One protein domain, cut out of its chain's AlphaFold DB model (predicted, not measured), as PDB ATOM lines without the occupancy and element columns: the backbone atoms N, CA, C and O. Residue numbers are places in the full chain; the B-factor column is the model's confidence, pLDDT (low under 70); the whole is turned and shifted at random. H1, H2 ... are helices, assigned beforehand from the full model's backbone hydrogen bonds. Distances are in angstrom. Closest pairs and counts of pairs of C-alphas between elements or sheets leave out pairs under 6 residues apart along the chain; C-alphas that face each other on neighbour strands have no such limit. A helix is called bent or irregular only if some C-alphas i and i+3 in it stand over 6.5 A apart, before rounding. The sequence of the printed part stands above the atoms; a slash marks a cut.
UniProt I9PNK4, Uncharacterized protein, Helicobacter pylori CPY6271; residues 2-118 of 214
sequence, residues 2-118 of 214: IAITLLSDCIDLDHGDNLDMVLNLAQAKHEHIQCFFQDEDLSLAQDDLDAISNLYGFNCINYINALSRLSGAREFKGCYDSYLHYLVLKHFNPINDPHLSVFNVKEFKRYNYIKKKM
ATOM      1  N   ILE A   2       6.542  88.668 292.735       85.00
ATOM      2  CA  ILE A   2       5.515  87.637 292.448       85.00
ATOM      3  C   ILE A   2       5.879  86.792 291.217       85.00
ATOM      4  O   ILE A   2       5.947  85.576 291.314       85.00
ATOM      5  N   ALA A   3       6.244  87.426 290.103       87.69
ATOM      6  CA  ALA A   3       6.691  86.723 288.899       87.69
ATOM      7  C   ALA A   3       7.931  85.823 289.106       87.69
ATOM      8  O   ALA A   3       8.022  84.742 288.537       87.69
ATOM      9  N   ILE A   4       8.865  86.228 289.978       86.38
ATOM     10  CA  ILE A   4      10.030  85.407 290.360       86.38
ATOM     11  C   ILE A   4       9.577  84.182 291.165       86.38
ATOM     12  O   ILE A   4      10.126  83.099 290.985       86.38
ATOM     13  N   THR A   5       8.572  84.335 292.032       86.56
ATOM     14  CA  THR A   5       7.960  83.224 292.773       86.56
ATOM     15  C   THR A   5       7.247  82.255 291.834       86.56
ATOM     16  O   THR A   5       7.485  81.057 291.942       86.56
ATOM     17  N   LEU A   6       6.458  82.756 290.875       88.88
ATOM     18  CA  LEU A   6       5.785  81.926 289.865       88.88
ATOM     19  C   LEU A   6       6.787  81.042 289.105       88.88
ATOM     20  O   LEU A   6       6.596  79.830 289.021       88.88
ATOM     21  N   LEU A   7       7.895  81.635 288.639       87.69
ATOM     22  CA  LEU A   7       8.983  80.908 287.980       87.69
ATOM     23  C   LEU A   7       9.693  79.915 288.914       87.69
ATOM     24  O   LEU A   7       9.990  78.794 288.512       87.69
ATOM     25  N   SER A   8       9.985  80.309 290.158       86.12
ATOM     26  CA  SER A   8      10.688  79.452 291.125       86.12
ATOM     27  C   SER A   8       9.886  78.202 291.490       86.12
ATOM     28  O   SER A   8      10.466  77.121 291.614       86.12
ATOM     29  N   ASP A   9       8.574  78.352 291.654       84.75
ATOM     30  CA  ASP A   9       7.677  77.280 292.090       84.75
ATOM     31  C   ASP A   9       7.091  76.483 290.915       84.75
ATOM     32  O   ASP A   9       6.352  75.526 291.139       84.75
ATOM     33  N   CYS A  10       7.456  76.835 289.674       84.00
ATOM     34  CA  CYS A  10       6.941  76.211 288.451       84.00
ATOM     35  C   CYS A  10       5.401  76.225 288.406       84.00
ATOM     36  O   CYS A  10       4.771  75.224 288.065       84.00
ATOM     37  N   ILE A  11       4.801  77.352 288.803       86.25
ATOM     38  CA  ILE A  11       3.349  77.544 288.772       86.25
ATOM     39  C   ILE A  11       2.871  77.607 287.320       86.25
ATOM     40  O   ILE A  11       3.549  78.166 286.461       86.25
ATOM     41  N   ASP A  12       1.685  77.050 287.075       85.81
ATOM     42  CA  ASP A  12       1.020  77.097 285.777       85.81
ATOM     43  C   ASP A  12       0.810  78.549 285.314       85.81
ATOM     44  O   ASP A  12       0.144  79.347 285.986       85.81
ATOM     45  N   LEU A  13       1.411  78.891 284.173       89.62
ATOM     46  CA  LEU A  13       1.366  80.235 283.606       89.62
ATOM     47  C   LEU A  13       0.089  80.496 282.805       89.62
ATOM     48  O   LEU A  13      -0.251  81.662 282.609       89.62
ATOM     49  N   ASP A  14      -0.652  79.450 282.427       89.44
ATOM     50  CA  ASP A  14      -1.910  79.572 281.679       89.44
ATOM     51  C   ASP A  14      -3.082  80.008 282.578       89.44
ATOM     52  O   ASP A  14      -4.181  80.314 282.106       89.44
ATOM     53  N   HIS A  15      -2.869  80.049 283.896       87.94
ATOM     54  CA  HIS A  15      -3.888  80.443 284.854       87.94
ATOM     55  C   HIS A  15      -3.853  81.951 285.149       87.94
ATOM     56  O   HIS A  15      -2.962  82.451 285.836       87.94
ATOM     57  N   GLY A  16      -4.928  82.655 284.784       88.44
ATOM     58  CA  GLY A  16      -5.116  84.072 285.121       88.44
ATOM     59  C   GLY A  16      -4.026  84.956 284.514       88.44
ATOM     60  O   GLY A  16      -3.630  84.746 283.375       88.44
ATOM     61  N   ASP A  17      -3.519  85.913 285.292       91.75
ATOM     62  CA  ASP A  17      -2.528  86.894 284.820       91.75
ATOM     63  C   ASP A  17      -1.071  86.404 284.984       91.75
ATOM     64  O   ASP A  17      -0.127  87.193 284.901       91.75
ATOM     65  N   ASN A  18      -0.854  85.113 285.270       92.31
ATOM     66  CA  ASN A  18       0.469  84.578 285.606       92.31
ATOM     67  C   ASN A  18       1.484  84.776 284.471       92.31
ATOM     68  O   ASN A  18       2.604  85.224 284.734       92.31
ATOM     69  N   LEU A  19       1.097  84.482 283.223       91.31
ATOM     70  CA  LEU A  19       1.946  84.703 282.052       91.31
ATOM     71  C   LEU A  19       2.344  86.176 281.923       91.31
ATOM     72  O   LEU A  19       3.532  86.481 281.861       91.31
ATOM     73  N   ASP A  20       1.378  87.094 281.976       89.88
ATOM     74  CA  ASP A  20       1.636  88.533 281.864       89.88
ATOM     75  C   ASP A  20       2.568  89.033 282.976       89.88
ATOM     76  O   ASP A  20       3.490  89.818 282.733       89.88
ATOM     77  N   MET A  21       2.390  88.551 284.210       90.88
ATOM     78  CA  MET A  21       3.295  88.868 285.316       90.88
ATOM     79  C   MET A  21       4.733  88.418 285.029       90.88
ATOM     80  O   MET A  21       5.668  89.155 285.356       90.88
ATOM     81  N   VAL A  22       4.922  87.241 284.426       88.88
ATOM     82  CA  VAL A  22       6.247  86.727 284.053       88.88
ATOM     83  C   VAL A  22       6.842  87.495 282.878       88.88
ATOM     84  O   VAL A  22       7.997  87.906 282.972       88.88
ATOM     85  N   LEU A  23       6.079  87.777 281.821       88.94
ATOM     86  CA  LEU A  23       6.563  88.546 280.665       88.94
ATOM     87  C   LEU A  23       6.995  89.969 281.058       88.94
ATOM     88  O   LEU A  23       7.988  90.498 280.553       88.94
ATOM     89  N   ASN A  24       6.337  90.567 282.055       88.25
ATOM     90  CA  ASN A  24       6.736  91.860 282.616       88.25
ATOM     91  C   ASN A  24       8.144  91.861 283.248       88.25
ATOM     92  O   ASN A  24       8.732  92.931 283.431       88.25
ATOM     93  N   LEU A  25       8.735  90.696 283.543       86.06
ATOM     94  CA  LEU A  25      10.123  90.605 284.003       86.06
ATOM     95  C   LEU A  25      11.145  91.036 282.945       86.06
ATOM     96  O   LEU A  25      12.226  91.484 283.332       86.06
ATOM     97  N   ALA A  26      10.816  90.970 281.649       82.56
ATOM     98  CA  ALA A  26      11.682  91.477 280.581       82.56
ATOM     99  C   ALA A  26      11.914  92.995 280.691       82.56
ATOM    100  O   ALA A  26      12.954  93.511 280.292       82.56
ATOM    101  N   GLN A  27      10.953  93.718 281.277       72.44
ATOM    102  CA  GLN A  27      11.018  95.168 281.463       72.44
ATOM    103  C   GLN A  27      11.370  95.582 282.902       72.44
ATOM    104  O   GLN A  27      11.667  96.754 283.156       72.44
ATOM    105  N   ALA A  28      11.337  94.651 283.859       66.19
ATOM    106  CA  ALA A  28      11.506  94.945 285.277       66.19
ATOM    107  C   ALA A  28      12.958  95.327 285.620       66.19
ATOM    108  O   ALA A  28      13.836  94.486 285.790       66.19
ATOM    109  N   LYS A  29      13.200  96.631 285.797       66.12
ATOM    110  CA  LYS A  29      14.500  97.225 286.158       66.12
ATOM    111  C   LYS A  29      14.628  97.528 287.653       66.12
ATOM    112  O   LYS A  29      15.098  98.590 288.041       66.12
ATOM    113  N   HIS A  30      14.155  96.629 288.514       74.50
ATOM    114  CA  HIS A  30      14.228  96.869 289.955       74.50
ATOM    115  C   HIS A  30      15.683  96.742 290.432       74.50
ATOM    116  O   HIS A  30      16.291  95.688 290.252       74.50
ATOM    117  N   GLU A  31      16.237  97.775 291.066       75.75
ATOM    118  CA  GLU A  31      17.668  97.850 291.422       75.75
ATOM    119  C   GLU A  31      18.129  96.671 292.301       75.75
ATOM    120  O   GLU A  31      19.186  96.080 292.077       75.75
ATOM    121  N   HIS A  32      17.276  96.236 293.237       76.12
ATOM    122  CA  HIS A  32      17.526  95.068 294.099       76.12
ATOM    123  C   HIS A  32      17.523  93.721 293.354       76.12
ATOM    124  O   HIS A  32      17.939  92.708 293.897       76.12
ATOM    125  N   ILE A  33      17.020  93.677 292.123       78.25
ATOM    126  CA  ILE A  33      17.028  92.487 291.264       78.25
ATOM    127  C   ILE A  33      18.177  92.604 290.255       78.25
ATOM    128  O   ILE A  33      18.909  91.642 290.049       78.25
ATOM    129  N   GLN A  34      18.408  93.796 289.698       78.19
ATOM    130  CA  GLN A  34      19.486  94.067 288.742       78.19
ATOM    131  C   GLN A  34      20.878  93.720 289.272       78.19
ATOM    132  O   GLN A  34      21.735  93.265 288.518       78.19
ATOM    133  N   CYS A  35      21.102  93.878 290.576       77.69
ATOM    134  CA  CYS A  35      22.379  93.553 291.199       77.69
ATOM    135  C   CYS A  35      22.795  92.074 291.011       77.69
ATOM    136  O   CYS A  35      23.990  91.775 291.025       77.69
ATOM    137  N   PHE A  36      21.848  91.154 290.777       77.62
ATOM    138  CA  PHE A  36      22.122  89.736 290.506       77.62
ATOM    139  C   PHE A  36      22.731  89.475 289.122       77.62
ATOM    140  O   PHE A  36      23.370  88.439 288.938       77.62
ATOM    141  N   PHE A  37      22.581  90.416 288.188       77.94
ATOM    142  CA  PHE A  37      22.932  90.274 286.772       77.94
ATOM    143  C   PHE A  37      24.084  91.188 286.350       77.94
ATOM    144  O   PHE A  37      24.237  91.492 285.170       77.94
ATOM    145  N   GLN A  38      24.878  91.670 287.312       67.00
ATOM    146  CA  GLN A  38      26.116  92.379 286.995       67.00
ATOM    147  C   GLN A  38      26.951  91.477 286.075       67.00
ATOM    148  O   GLN A  38      27.274  90.361 286.481       67.00
ATOM    149  N   ASP A  39      27.228  91.976 284.866       66.50
ATOM    150  CA  ASP A  39      27.950  91.334 283.754       66.50
ATOM    151  C   ASP A  39      27.118  90.493 282.752       66.50
ATOM    152  O   ASP A  39      27.697  89.925 281.829       66.50
ATOM    153  N   GLU A  40      25.784  90.453 282.859       70.94
ATOM    154  CA  GLU A  40      24.903  89.751 281.903       70.94
ATOM    155  C   GLU A  40      24.210  90.709 280.918       70.94
ATOM    156  O   GLU A  40      23.906  91.860 281.250       70.94
ATOM    157  N   ASP A  41      23.906  90.219 279.710       68.25
ATOM    158  CA  ASP A  41      23.051  90.942 278.764       68.25
ATOM    159  C   ASP A  41      21.585  90.852 279.213       68.25
ATOM    160  O   ASP A  41      20.998  89.773 279.305       68.25
ATOM    161  N   LEU A  42      21.002  92.008 279.530       70.31
ATOM    162  CA  LEU A  42      19.621  92.138 279.996       70.31
ATOM    163  C   LEU A  42      18.628  92.417 278.860       70.31
ATOM    164  O   LEU A  42      17.455  92.676 279.133       70.31
ATOM    165  N   SER A  43      19.075  92.420 277.601       73.81
ATOM    166  CA  SER A  43      18.197  92.609 276.447       73.81
ATOM    167  C   SER A  43      17.344  91.360 276.201       73.81
ATOM    168  O   SER A  43      17.683  90.459 275.443       73.81
ATOM    169  N   LEU A  44      16.201  91.306 276.883       76.94
ATOM    170  CA  LEU A  44      15.201  90.262 276.700       76.94
ATOM    171  C   LEU A  44      14.095  90.745 275.764       76.94
ATOM    172  O   LEU A  44      13.548  91.837 275.947       76.94
ATOM    173  N   ALA A  45      13.735  89.914 274.785       77.25
ATOM    174  CA  ALA A  45      12.482  90.087 274.066       77.25
ATOM    175  C   ALA A  45      11.315  89.874 275.043       77.25
ATOM    176  O   ALA A  45      11.372  89.023 275.930       77.25
ATOM    177  N   GLN A  46      10.271  90.691 274.914       73.50
ATOM    178  CA  GLN A  46       9.187  90.740 275.896       73.50
ATOM    179  C   GLN A  46       8.331  89.467 275.917       73.50
ATOM    180  O   GLN A  46       7.656  89.210 276.906       73.50
ATOM    181  N   ASP A  47       8.375  88.684 274.845       81.00
ATOM    182  CA  ASP A  47       7.654  87.433 274.624       81.00
ATOM    183  C   ASP A  47       8.541  86.180 274.750       81.00
ATOM    184  O   ASP A  47       8.038  85.060 274.667       81.00
ATOM    185  N   ASP A  48       9.846  86.336 274.999       85.50
ATOM    186  CA  ASP A  48      10.772  85.209 275.138       85.50
ATOM    187  C   ASP A  48      10.783  84.675 276.579       85.50
ATOM    188  O   ASP A  48      11.663  84.963 277.400       85.50
ATOM    189  N   LEU A  49       9.753  83.885 276.893       85.62
ATOM    190  CA  LEU A  49       9.583  83.234 278.192       85.62
ATOM    191  C   LEU A  49      10.783  82.352 278.567       85.62
ATOM    192  O   LEU A  49      11.146  82.290 279.746       85.62
ATOM    193  N   ASP A  50      11.409  81.689 277.595       85.69
ATOM    194  CA  ASP A  50      12.559  80.819 277.836       85.69
ATOM    195  C   ASP A  50      13.784  81.643 278.242       85.69
ATOM    196  O   ASP A  50      14.455  81.314 279.226       85.69
ATOM    197  N   ALA A  51      14.061  82.749 277.548       83.94
ATOM    198  CA  ALA A  51      15.146  83.652 277.910       83.94
ATOM    199  C   ALA A  51      14.912  84.312 279.279       83.94
ATOM    200  O   ALA A  51      15.833  84.349 280.102       83.94
ATOM    201  N   ILE A  52      13.679  84.745 279.577       84.62
ATOM    202  CA  ILE A  52      13.297  85.275 280.898       84.62
ATOM    203  C   ILE A  52      13.536  84.214 281.983       84.62
ATOM    204  O   ILE A  52      14.222  84.471 282.979       84.62
ATOM    205  N   SER A  53      13.009  83.006 281.787       84.25
ATOM    206  CA  SER A  53      13.109  81.908 282.753       84.25
ATOM    207  C   SER A  53      14.559  81.514 283.011       84.25
ATOM    208  O   SER A  53      14.958  81.326 284.163       84.25
ATOM    209  N   ASN A  54      15.378  81.452 281.960       84.75
ATOM    210  CA  ASN A  54      16.798  81.150 282.075       84.75
ATOM    211  C   ASN A  54      17.546  82.253 282.825       84.75
ATOM    212  O   ASN A  54      18.220  81.959 283.817       84.75
ATOM    213  N   LEU A  55      17.400  83.516 282.416       83.31
ATOM    214  CA  LEU A  55      18.108  84.635 283.034       83.31
ATOM    215  C   LEU A  55      17.822  84.689 284.542       83.31
ATOM    216  O   LEU A  55      18.742  84.618 285.365       83.31
ATOM    217  N   TYR A  56      16.541  84.740 284.920       84.69
ATOM    218  CA  TYR A  56      16.124  84.820 286.321       84.69
ATOM    219  C   TYR A  56      16.408  83.529 287.095       84.69
ATOM    220  O   TYR A  56      16.808  83.590 288.264       84.69
ATOM    221  N   GLY A  57      16.262  82.373 286.447       79.62
ATOM    222  CA  GLY A  57      16.562  81.060 287.004       79.62
ATOM    223  C   GLY A  57      18.029  80.920 287.405       79.62
ATOM    224  O   GLY A  57      18.328  80.562 288.548       79.62
ATOM    225  N   PHE A  58      18.964  81.235 286.505       75.62
ATOM    226  CA  PHE A  58      20.403  81.073 286.740       75.62
ATOM    227  C   PHE A  58      20.983  82.091 287.724       75.62
ATOM    228  O   PHE A  58      21.858  81.722 288.518       75.62
ATOM    229  N   ASN A  59      20.466  83.319 287.723       75.25
ATOM    230  CA  ASN A  59      21.095  84.428 288.437       75.25
ATOM    231  C   ASN A  59      20.366  84.853 289.712       75.25
ATOM    232  O   ASN A  59      21.020  85.089 290.720       75.25
ATOM    233  N   CYS A  60      19.033  84.916 289.730       81.50
ATOM    234  CA  CYS A  60      18.294  85.421 290.893       81.50
ATOM    235  C   CYS A  60      17.736  84.275 291.753       81.50
ATOM    236  O   CYS A  60      18.143  84.083 292.905       81.50
ATOM    237  N   ILE A  61      16.865  83.448 291.168       85.75
ATOM    238  CA  ILE A  61      16.141  82.369 291.857       85.75
ATOM    239  C   ILE A  61      17.118  81.374 292.484       85.75
ATOM    240  O   ILE A  61      16.996  81.012 293.655       85.75
ATOM    241  N   ASN A  62      18.140  80.957 291.731       83.50
ATOM    242  CA  ASN A  62      19.120  79.987 292.212       83.50
ATOM    243  C   ASN A  62      19.891  80.443 293.453       83.50
ATOM    244  O   ASN A  62      20.282  79.594 294.267       83.50
ATOM    245  N   TYR A  63      20.144  81.746 293.580       82.94
ATOM    246  CA  TYR A  63      20.897  82.290 294.701       82.94
ATOM    247  C   TYR A  63      20.000  82.461 295.927       82.94
ATOM    248  O   TYR A  63      20.400  82.061 297.019       82.94
ATOM    249  N   ILE A  64      18.771  82.956 295.744       80.75
ATOM    250  CA  ILE A  64      17.768  83.036 296.819       80.75
ATOM    251  C   ILE A  64      17.501  81.639 297.391       80.75
ATOM    252  O   ILE A  64      17.626  81.418 298.597       80.75
ATOM    253  N   ASN A  65      17.245  80.659 296.521       83.62
ATOM    254  CA  ASN A  65      16.985  79.280 296.930       83.62
ATOM    255  C   ASN A  65      18.191  78.627 297.616       83.62
ATOM    256  O   ASN A  65      18.013  77.718 298.425       83.62
ATOM    257  N   ALA A  66      19.422  79.060 297.323       82.00
ATOM    258  CA  ALA A  66      20.596  78.544 298.021       82.00
ATOM    259  C   ALA A  66      20.595  78.907 299.509       82.00
ATOM    260  O   ALA A  66      20.949  78.063 300.324       82.00
ATOM    261  N   LEU A  67      20.148  80.113 299.863       78.88
ATOM    262  CA  LEU A  67      20.087  80.548 301.259       78.88
ATOM    263  C   LEU A  67      19.100  79.714 302.069       78.88
ATOM    264  O   LEU A  67      19.467  79.194 303.117       78.88
ATOM    265  N   SER A  68      17.881  79.526 301.555       76.25
ATOM    266  CA  SER A  68      16.861  78.707 302.223       76.25
ATOM    267  C   SER A  68      17.332  77.261 302.427       76.25
ATOM    268  O   SER A  68      17.177  76.690 303.501       76.25
ATOM    269  N   ARG A  69      17.995  76.671 301.425       77.75
ATOM    270  CA  ARG A  69      18.495  75.288 301.507       77.75
ATOM    271  C   ARG A  69      19.626  75.114 302.516       77.75
ATOM    272  O   ARG A  69      19.757  74.038 303.092       77.75
ATOM    273  N   LEU A  70      20.451  76.143 302.694       75.31
ATOM    274  CA  LEU A  70      21.583  76.120 303.617       75.31
ATOM    275  C   LEU A  70      21.211  76.596 305.024       75.31
ATOM    276  O   LEU A  70      21.993  76.379 305.941       75.31
ATOM    277  N   SER A  71      20.034  77.198 305.224       66.31
ATOM    278  CA  SER A  71      19.638  77.714 306.536       66.31
ATOM    279  C   SER A  71      19.548  76.586 307.581       66.31
ATOM    280  O   SER A  71      20.109  76.698 308.667       66.31
ATOM    281  N   GLY A  72      18.990  75.427 307.206       59.28
ATOM    282  CA  GLY A  72      18.835  74.264 308.093       59.28
ATOM    283  C   GLY A  72      20.105  73.440 308.370       59.28
ATOM    284  O   GLY A  72      20.034  72.416 309.055       59.28
ATOM    285  N   ALA A  73      21.255  73.840 307.827       60.91
ATOM    286  CA  ALA A  73      22.536  73.156 307.978       60.91
ATOM    287  C   ALA A  73      23.083  73.224 309.414       60.91
ATOM    288  O   ALA A  73      23.093  74.296 310.020       60.91
ATOM    289  N   ARG A  74      23.626  72.122 309.965       53.75
ATOM    290  CA  ARG A  74      24.205  72.139 311.329       53.75
ATOM    291  C   ARG A  74      25.385  73.103 311.466       53.75
ATOM    292  O   ARG A  74      25.495  73.747 312.500       53.75
ATOM    293  N   GLU A  75      26.208  73.243 310.426       55.59
ATOM    294  CA  GLU A  75      27.320  74.212 310.385       55.59
ATOM    295  C   GLU A  75      26.851  75.676 310.468       55.59
ATOM    296  O   GLU A  75      27.641  76.562 310.784       55.59
ATOM    297  N   PHE A  76      25.564  75.926 310.214       54.88
ATOM    298  CA  PHE A  76      24.938  77.247 310.247       54.88
ATOM    299  C   PHE A  76      23.883  77.372 311.373       54.88
ATOM    300  O   PHE A  76      23.357  78.459 311.629       54.88
ATOM    301  N   LYS A  77      23.602  76.293 312.123       46.94
ATOM    302  CA  LYS A  77      22.639  76.291 313.236       46.94
ATOM    303  C   LYS A  77      23.195  77.030 314.452       46.94
ATOM    304  O   LYS A  77      24.253  76.691 314.967       46.94
ATOM    305  N   GLY A  78      22.430  78.002 314.948       46.00
ATOM    306  CA  GLY A  78      22.691  78.701 316.215       46.00
ATOM    307  C   GLY A  78      22.606  80.224 316.117       46.00
ATOM    308  O   GLY A  78      22.124  80.854 317.050       46.00
ATOM    309  N   CYS A  79      22.970  80.805 314.969       45.00
ATOM    310  CA  CYS A  79      22.907  82.259 314.745       45.00
ATOM    311  C   CYS A  79      22.354  82.670 313.365       45.00
ATOM    312  O   CYS A  79      22.098  83.854 313.161       45.00
ATOM    313  N   TYR A  80      22.168  81.735 312.418       50.75
ATOM    314  CA  TYR A  80      21.979  82.084 311.001       50.75
ATOM    315  C   TYR A  80      20.593  81.794 310.400       50.75
ATOM    316  O   TYR A  80      20.257  82.422 309.405       50.75
ATOM    317  N   ASP A  81      19.750  80.934 310.982       52.25
ATOM    318  CA  ASP A  81      18.433  80.602 310.396       52.25
ATOM    319  C   ASP A  81      17.484  81.815 310.336       52.25
ATOM    320  O   ASP A  81      16.907  82.129 309.294       52.25
ATOM    321  N   SER A  82      17.350  82.547 311.447       55.62
ATOM    322  CA  SER A  82      16.576  83.794 311.501       55.62
ATOM    323  C   SER A  82      17.289  84.937 310.780       55.62
ATOM    324  O   SER A  82      16.637  85.777 310.168       55.62
ATOM    325  N   TYR A  83      18.625  84.943 310.803       63.28
ATOM    326  CA  TYR A  83      19.442  85.974 310.175       63.28
ATOM    327  C   TYR A  83      19.402  85.892 308.644       63.28
ATOM    328  O   TYR A  83      19.195  86.914 308.009       63.28
ATOM    329  N   LEU A  84      19.509  84.714 308.021       66.56
ATOM    330  CA  LEU A  84      19.472  84.564 306.560       66.56
ATOM    331  C   LEU A  84      18.105  84.935 305.978       66.56
ATOM    332  O   LEU A  84      18.042  85.687 305.006       66.56
ATOM    333  N   HIS A  85      17.010  84.486 306.600       67.69
ATOM    334  CA  HIS A  85      15.665  84.918 306.210       67.69
ATOM    335  C   HIS A  85      15.481  86.426 306.409       67.69
ATOM    336  O   HIS A  85      14.990  87.110 305.513       67.69
ATOM    337  N   TYR A  86      15.945  86.969 307.540       69.44
ATOM    338  CA  TYR A  86      15.961  88.411 307.780       69.44
ATOM    339  C   TYR A  86      16.767  89.169 306.720       69.44
ATOM    340  O   TYR A  86      16.334  90.228 306.283       69.44
ATOM    341  N   LEU A  87      17.903  88.643 306.262       70.62
ATOM    342  CA  LEU A  87      18.741  89.281 305.248       70.62
ATOM    343  C   LEU A  87      18.076  89.289 303.870       70.62
ATOM    344  O   LEU A  87      18.133  90.314 303.196       70.62
ATOM    345  N   VAL A  88      17.403  88.201 303.474       74.88
ATOM    346  CA  VAL A  88      16.591  88.166 302.244       74.88
ATOM    347  C   VAL A  88      15.467  89.197 302.329       74.88
ATOM    348  O   VAL A  88      15.312  90.013 301.422       74.88
ATOM    349  N   LEU A  89      14.730  89.218 303.443       75.00
ATOM    350  CA  LEU A  89      13.659  90.190 303.670       75.00
ATOM    351  C   LEU A  89      14.186  91.628 303.684       75.00
ATOM    352  O   LEU A  89      13.571  92.508 303.097       75.00
ATOM    353  N   LYS A  90      15.343  91.872 304.307       74.88
ATOM    354  CA  LYS A  90      15.993  93.185 304.347       74.88
ATOM    355  C   LYS A  90      16.445  93.629 302.956       74.88
ATOM    356  O   LYS A  90      16.301  94.808 302.645       74.88
ATOM    357  N   HIS A  91      16.972  92.713 302.144       77.75
ATOM    358  CA  HIS A  91      17.443  92.998 300.790       77.75
ATOM    359  C   HIS A  91      16.298  93.368 299.845       77.75
ATOM    360  O   HIS A  91      16.442  94.307 299.075       77.75
ATOM    361  N   PHE A  92      15.161  92.672 299.926       78.00
ATOM    362  CA  PHE A  92      13.983  92.952 299.094       78.00
ATOM    363  C   PHE A  92      12.993  93.938 299.734       78.00
ATOM    364  O   PHE A  92      11.898  94.129 299.206       78.00
ATOM    365  N   ASN A  93      13.345  94.563 300.862       76.19
ATOM    366  CA  ASN A  93      12.502  95.576 301.489       76.19
ATOM    367  C   ASN A  93      12.575  96.882 300.674       76.19
ATOM    368  O   ASN A  93      13.652  97.476 300.613       76.19
ATOM    369  N   PRO A  94      11.450  97.364 300.111       66.88
ATOM    370  CA  PRO A  94      11.423  98.529 299.222       66.88
ATOM    371  C   PRO A  94      11.757  99.856 299.918       66.88
ATOM    372  O   PRO A  94      11.956 100.862 299.248       66.88
ATOM    373  N   ILE A  95      11.781  99.884 301.255       71.50
ATOM    374  CA  ILE A  95      12.093 101.083 302.048       71.50
ATOM    375  C   ILE A  95      13.609 101.245 302.235       71.50
ATOM    376  O   ILE A  95      14.093 102.344 302.496       71.50
ATOM    377  N   ASN A  96      14.371 100.155 302.129       68.12
ATOM    378  CA  ASN A  96      15.812 100.204 302.324       68.12
ATOM    379  C   ASN A  96      16.493 100.703 301.053       68.12
ATOM    380  O   ASN A  96      16.237 100.178 299.975       68.12
ATOM    381  N   ASP A  97      17.424 101.645 301.200       66.31
ATOM    382  CA  ASP A  97      18.322 102.027 300.113       66.31
ATOM    383  C   ASP A  97      19.068 100.770 299.602       66.31
ATOM    384  O   ASP A  97      19.730 100.089 300.405       66.31
ATOM    385  N   PRO A  98      18.973 100.429 298.302       63.44
ATOM    386  CA  PRO A  98      19.680  99.289 297.723       63.44
ATOM    387  C   PRO A  98      21.198  99.352 297.946       63.44
ATOM    388  O   PRO A  98      21.834  98.306 298.115       63.44
ATOM    389  N   HIS A  99      21.780 100.550 298.045       64.56
ATOM    390  CA  HIS A  99      23.190 100.763 298.369       64.56
ATOM    391  C   HIS A  99      23.521 100.519 299.853       64.56
ATOM    392  O   HIS A  99      24.676 100.247 300.184       64.56
ATOM    393  N   LEU A 100      22.524 100.551 300.747       55.59
ATOM    394  CA  LEU A 100      22.652 100.240 302.181       55.59
ATOM    395  C   LEU A 100      22.311  98.777 302.519       55.59
ATOM    396  O   LEU A 100      22.333  98.382 303.693       55.59
ATOM    397  N   SER A 101      22.018  97.939 301.516       58.44
ATOM    398  CA  SER A 101      21.840  96.498 301.707       58.44
ATOM    399  C   SER A 101      23.146  95.854 302.191       58.44
ATOM    400  O   SER A 101      24.018  95.486 301.409       58.44
ATOM    401  N   VAL A 102      23.247  95.655 303.509       52.09
ATOM    402  CA  VAL A 102      24.372  94.990 304.201       52.09
ATOM    403  C   VAL A 102      24.654  93.581 303.647       52.09
ATOM    404  O   VAL A 102      25.771  93.082 303.757       52.09
ATOM    405  N   PHE A 103      23.666  92.947 303.010       60.75
ATOM    406  CA  PHE A 103      23.855  91.704 302.275       60.75
ATOM    407  C   PHE A 103      24.119  92.013 300.798       60.75
ATOM    408  O   PHE A 103      23.204  92.332 300.036       60.75
ATOM    409  N   ASN A 104      25.390  91.972 300.405       67.94
ATOM    410  CA  ASN A 104      25.796  92.168 299.018       67.94
ATOM    411  C   ASN A 104      25.507  90.881 298.217       67.94
ATOM    412  O   ASN A 104      25.637  89.779 298.747       67.94
ATOM    413  N   VAL A 105      25.193  90.998 296.925       72.88
ATOM    414  CA  VAL A 105      25.050  89.879 295.968       72.88
ATOM    415  C   VAL A 105      26.225  88.898 296.035       72.88
ATOM    416  O   VAL A 105      26.071  87.707 295.776       72.88
ATOM    417  N   LYS A 106      27.401  89.373 296.455       78.00
ATOM    418  CA  LYS A 106      28.569  88.538 296.760       78.00
ATOM    419  C   LYS A 106      28.267  87.408 297.755       78.00
ATOM    420  O   LYS A 106      28.711  86.287 297.524       78.00
ATOM    421  N   GLU A 107      27.494  87.661 298.808       76.81
ATOM    422  CA  GLU A 107      27.122  86.628 299.781       76.81
ATOM    423  C   GLU A 107      26.100  85.652 299.185       76.81
ATOM    424  O   GLU A 107      26.314  84.444 299.248       76.81
ATOM    425  N   PHE A 108      25.066  86.135 298.485       79.94
ATOM    426  CA  PHE A 108      24.154  85.288 297.695       79.94
ATOM    427  C   PHE A 108      24.922  84.327 296.762       79.94
ATOM    428  O   PHE A 108      24.689  83.112 296.766       79.94
ATOM    429  N   LYS A 109      25.898  84.854 296.010       82.19
ATOM    430  CA  LYS A 109      26.788  84.082 295.128       82.19
ATOM    431  C   LYS A 109      27.641  83.079 295.916       82.19
ATOM    432  O   LYS A 109      27.752  81.925 295.501       82.19
ATOM    433  N   ARG A 110      28.193  83.473 297.070       83.19
ATOM    434  CA  ARG A 110      28.974  82.598 297.962       83.19
ATOM    435  C   ARG A 110      28.154  81.417 298.481       83.19
ATOM    436  O   ARG A 110      28.618  80.283 298.394       83.19
ATOM    437  N   TYR A 111      26.934  81.641 298.965       81.12
ATOM    438  CA  TYR A 111      26.056  80.557 299.418       81.12
ATOM    439  C   TYR A 111      25.642  79.641 298.265       81.12
ATOM    440  O   TYR A 111      25.627  78.420 298.415       81.12
ATOM    441  N   ASN A 112      25.394  80.191 297.074       85.31
ATOM    442  CA  ASN A 112      25.164  79.373 295.887       85.31
ATOM    443  C   ASN A 112      26.386  78.513 295.522       85.31
ATOM    444  O   ASN A 112      26.219  77.348 295.160       85.31
ATOM    445  N   TYR A 113      27.604  79.051 295.645       86.00
ATOM    446  CA  TYR A 113      28.844  78.298 295.449       86.00
ATOM    447  C   TYR A 113      28.987  77.157 296.465       86.00
ATOM    448  O   TYR A 113      29.223  76.019 296.063       86.00
ATOM    449  N   ILE A 114      28.763  77.432 297.755       84.06
ATOM    450  CA  ILE A 114      28.780  76.415 298.818       84.06
ATOM    451  C   ILE A 114      27.756  75.316 298.511       84.06
ATOM    452  O   ILE A 114      28.123  74.147 298.443       84.06
ATOM    453  N   LYS A 115      26.503  75.685 298.206       87.75
ATOM    454  CA  LYS A 115      25.451  74.740 297.796       87.75
ATOM    455  C   LYS A 115      25.916  73.848 296.641       87.75
ATOM    456  O   LYS A 115      25.762  72.634 296.716       87.75
ATOM    457  N   LYS A 116      26.469  74.430 295.568       88.38
ATOM    458  CA  LYS A 116      26.950  73.672 294.396       88.38
ATOM    459  C   LYS A 116      28.060  72.690 294.769       88.38
ATOM    460  O   LYS A 116      28.018  71.546 294.327       88.38
ATOM    461  N   LYS A 117      29.021  73.126 295.591       87.50
ATOM    462  CA  LYS A 117      30.105  72.273 296.088       87.50
ATOM    463  C   LYS A 117      29.550  71.078 296.872       87.50
ATOM    464  O   LYS A 117      29.896  69.949 296.553       87.50
ATOM    465  N   MET A 118      28.618  71.313 297.795       85.44
ATOM    466  CA  MET A 118      28.013  70.251 298.610       85.44
ATOM    467  C   MET A 118      27.176  69.265 297.790       85.44
ATOM    468  O   MET A 118      27.204  68.066 298.060       85.44
TER     469      MET A 118
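Overview. This is residues 2 to 118 of the 214 residues of an uncharacterized protein of Helicobacter pylori CPY6271 (UniProt I9PNK4). One long bent helix, H4, makes a spine along the longest axis, with two groups of helices packed on it: H1 and H2 cross its first arm, H4a, while H5 folds back on its second arm, H4b, as a hairpin and H6 crosses that arm. The short H3 lies off the spine between the two groups and touches no other helix. The printed part has 117 residues with six named helices, H1 to H6 in chain order, and no named strand; its class is all helix, and the helix packing is mostly crossed. The whole is compact, with a radius of gyration of the C-alphas of 15.0 A, and only just elongated, spanning 44 by 29 by 25 A.

Arrangement. Start at H1, residues 2 to 8, which touches H2, residues 18 to 26, about perpendicular at 86 degrees; their closest C-alphas are those of Ala 3 and Val 22, 4.9 A apart. Look next at H4, residues 49 to 71, the hub: by its hydrogen bonds it was assigned as one helix, but it is bent, with C-alphas 58 and 61 lying 6.8 A apart. Its arms, H4a at residues 49 to 58 and H4b at residues 61 to 71, stand at 36 degrees, only just a steep tilt. H1 touches H4a, about perpendicular at 78 degrees, closest at the C-alphas of Leu 7 and Ser 53, 6.7 A. H2 touches H4a at 69.9 degrees, a steep tilt only just short of perpendicular, closest at the C-alphas of Ala 26 and Ile 52, 6.4 A. H5, residues 81 to 91, forms a helical hairpin with H4b, opposite ways at a shallow tilt of 26 degrees; the closest C-alphas, of Ser 71 and Asp 81, are 5.0 A apart. H6, residues 105 to 118, touches H4b at a tilt of 67 degrees, only just steep, closest at the C-alphas of Ala 66 and Asn 112, 5.1 A. H3, residues 31 to 37, is near H4a, and is close to H6 but not clearly touching, with the C-alphas of Phe 36 and Val 105 6.2 A apart. Every O i to N i+4 pair is within hydrogen-bond range in H1, H4a and H6; the counts are 3 of 5 in H2, 6 of 7 in H4b, 6 of 7 in H5 and 1 of 3 in H3, where 3 of 4 O i to N i+3 pairs are within range.

Along the chain. Find C-alpha 2 at (5.515, 87.637, 292.448), where H1 begins. H2 runs 14.1 A from C-alpha 18 to C-alpha 26. H4a begins at C-alpha 49, (9.583, 83.234, 278.192), and is 14.0 A long; H4b is 15.8 A and H5 15.7 A. H6, 20.0 A, ends at C-alpha 118, (28.013, 70.251, 298.610).

Size, cuts and confidence. The two C-alphas farthest apart, of Asp 47 and Gly 78, are 45.1 A apart. The printed part has no cut; the links H3 to H4 and H5 to H6 are long. The mean pLDDT of the printed part is 76.2, with values under 70 at residues 28 to 29, 38 to 39, 41, 71 to 86, 94 and 96 to 104.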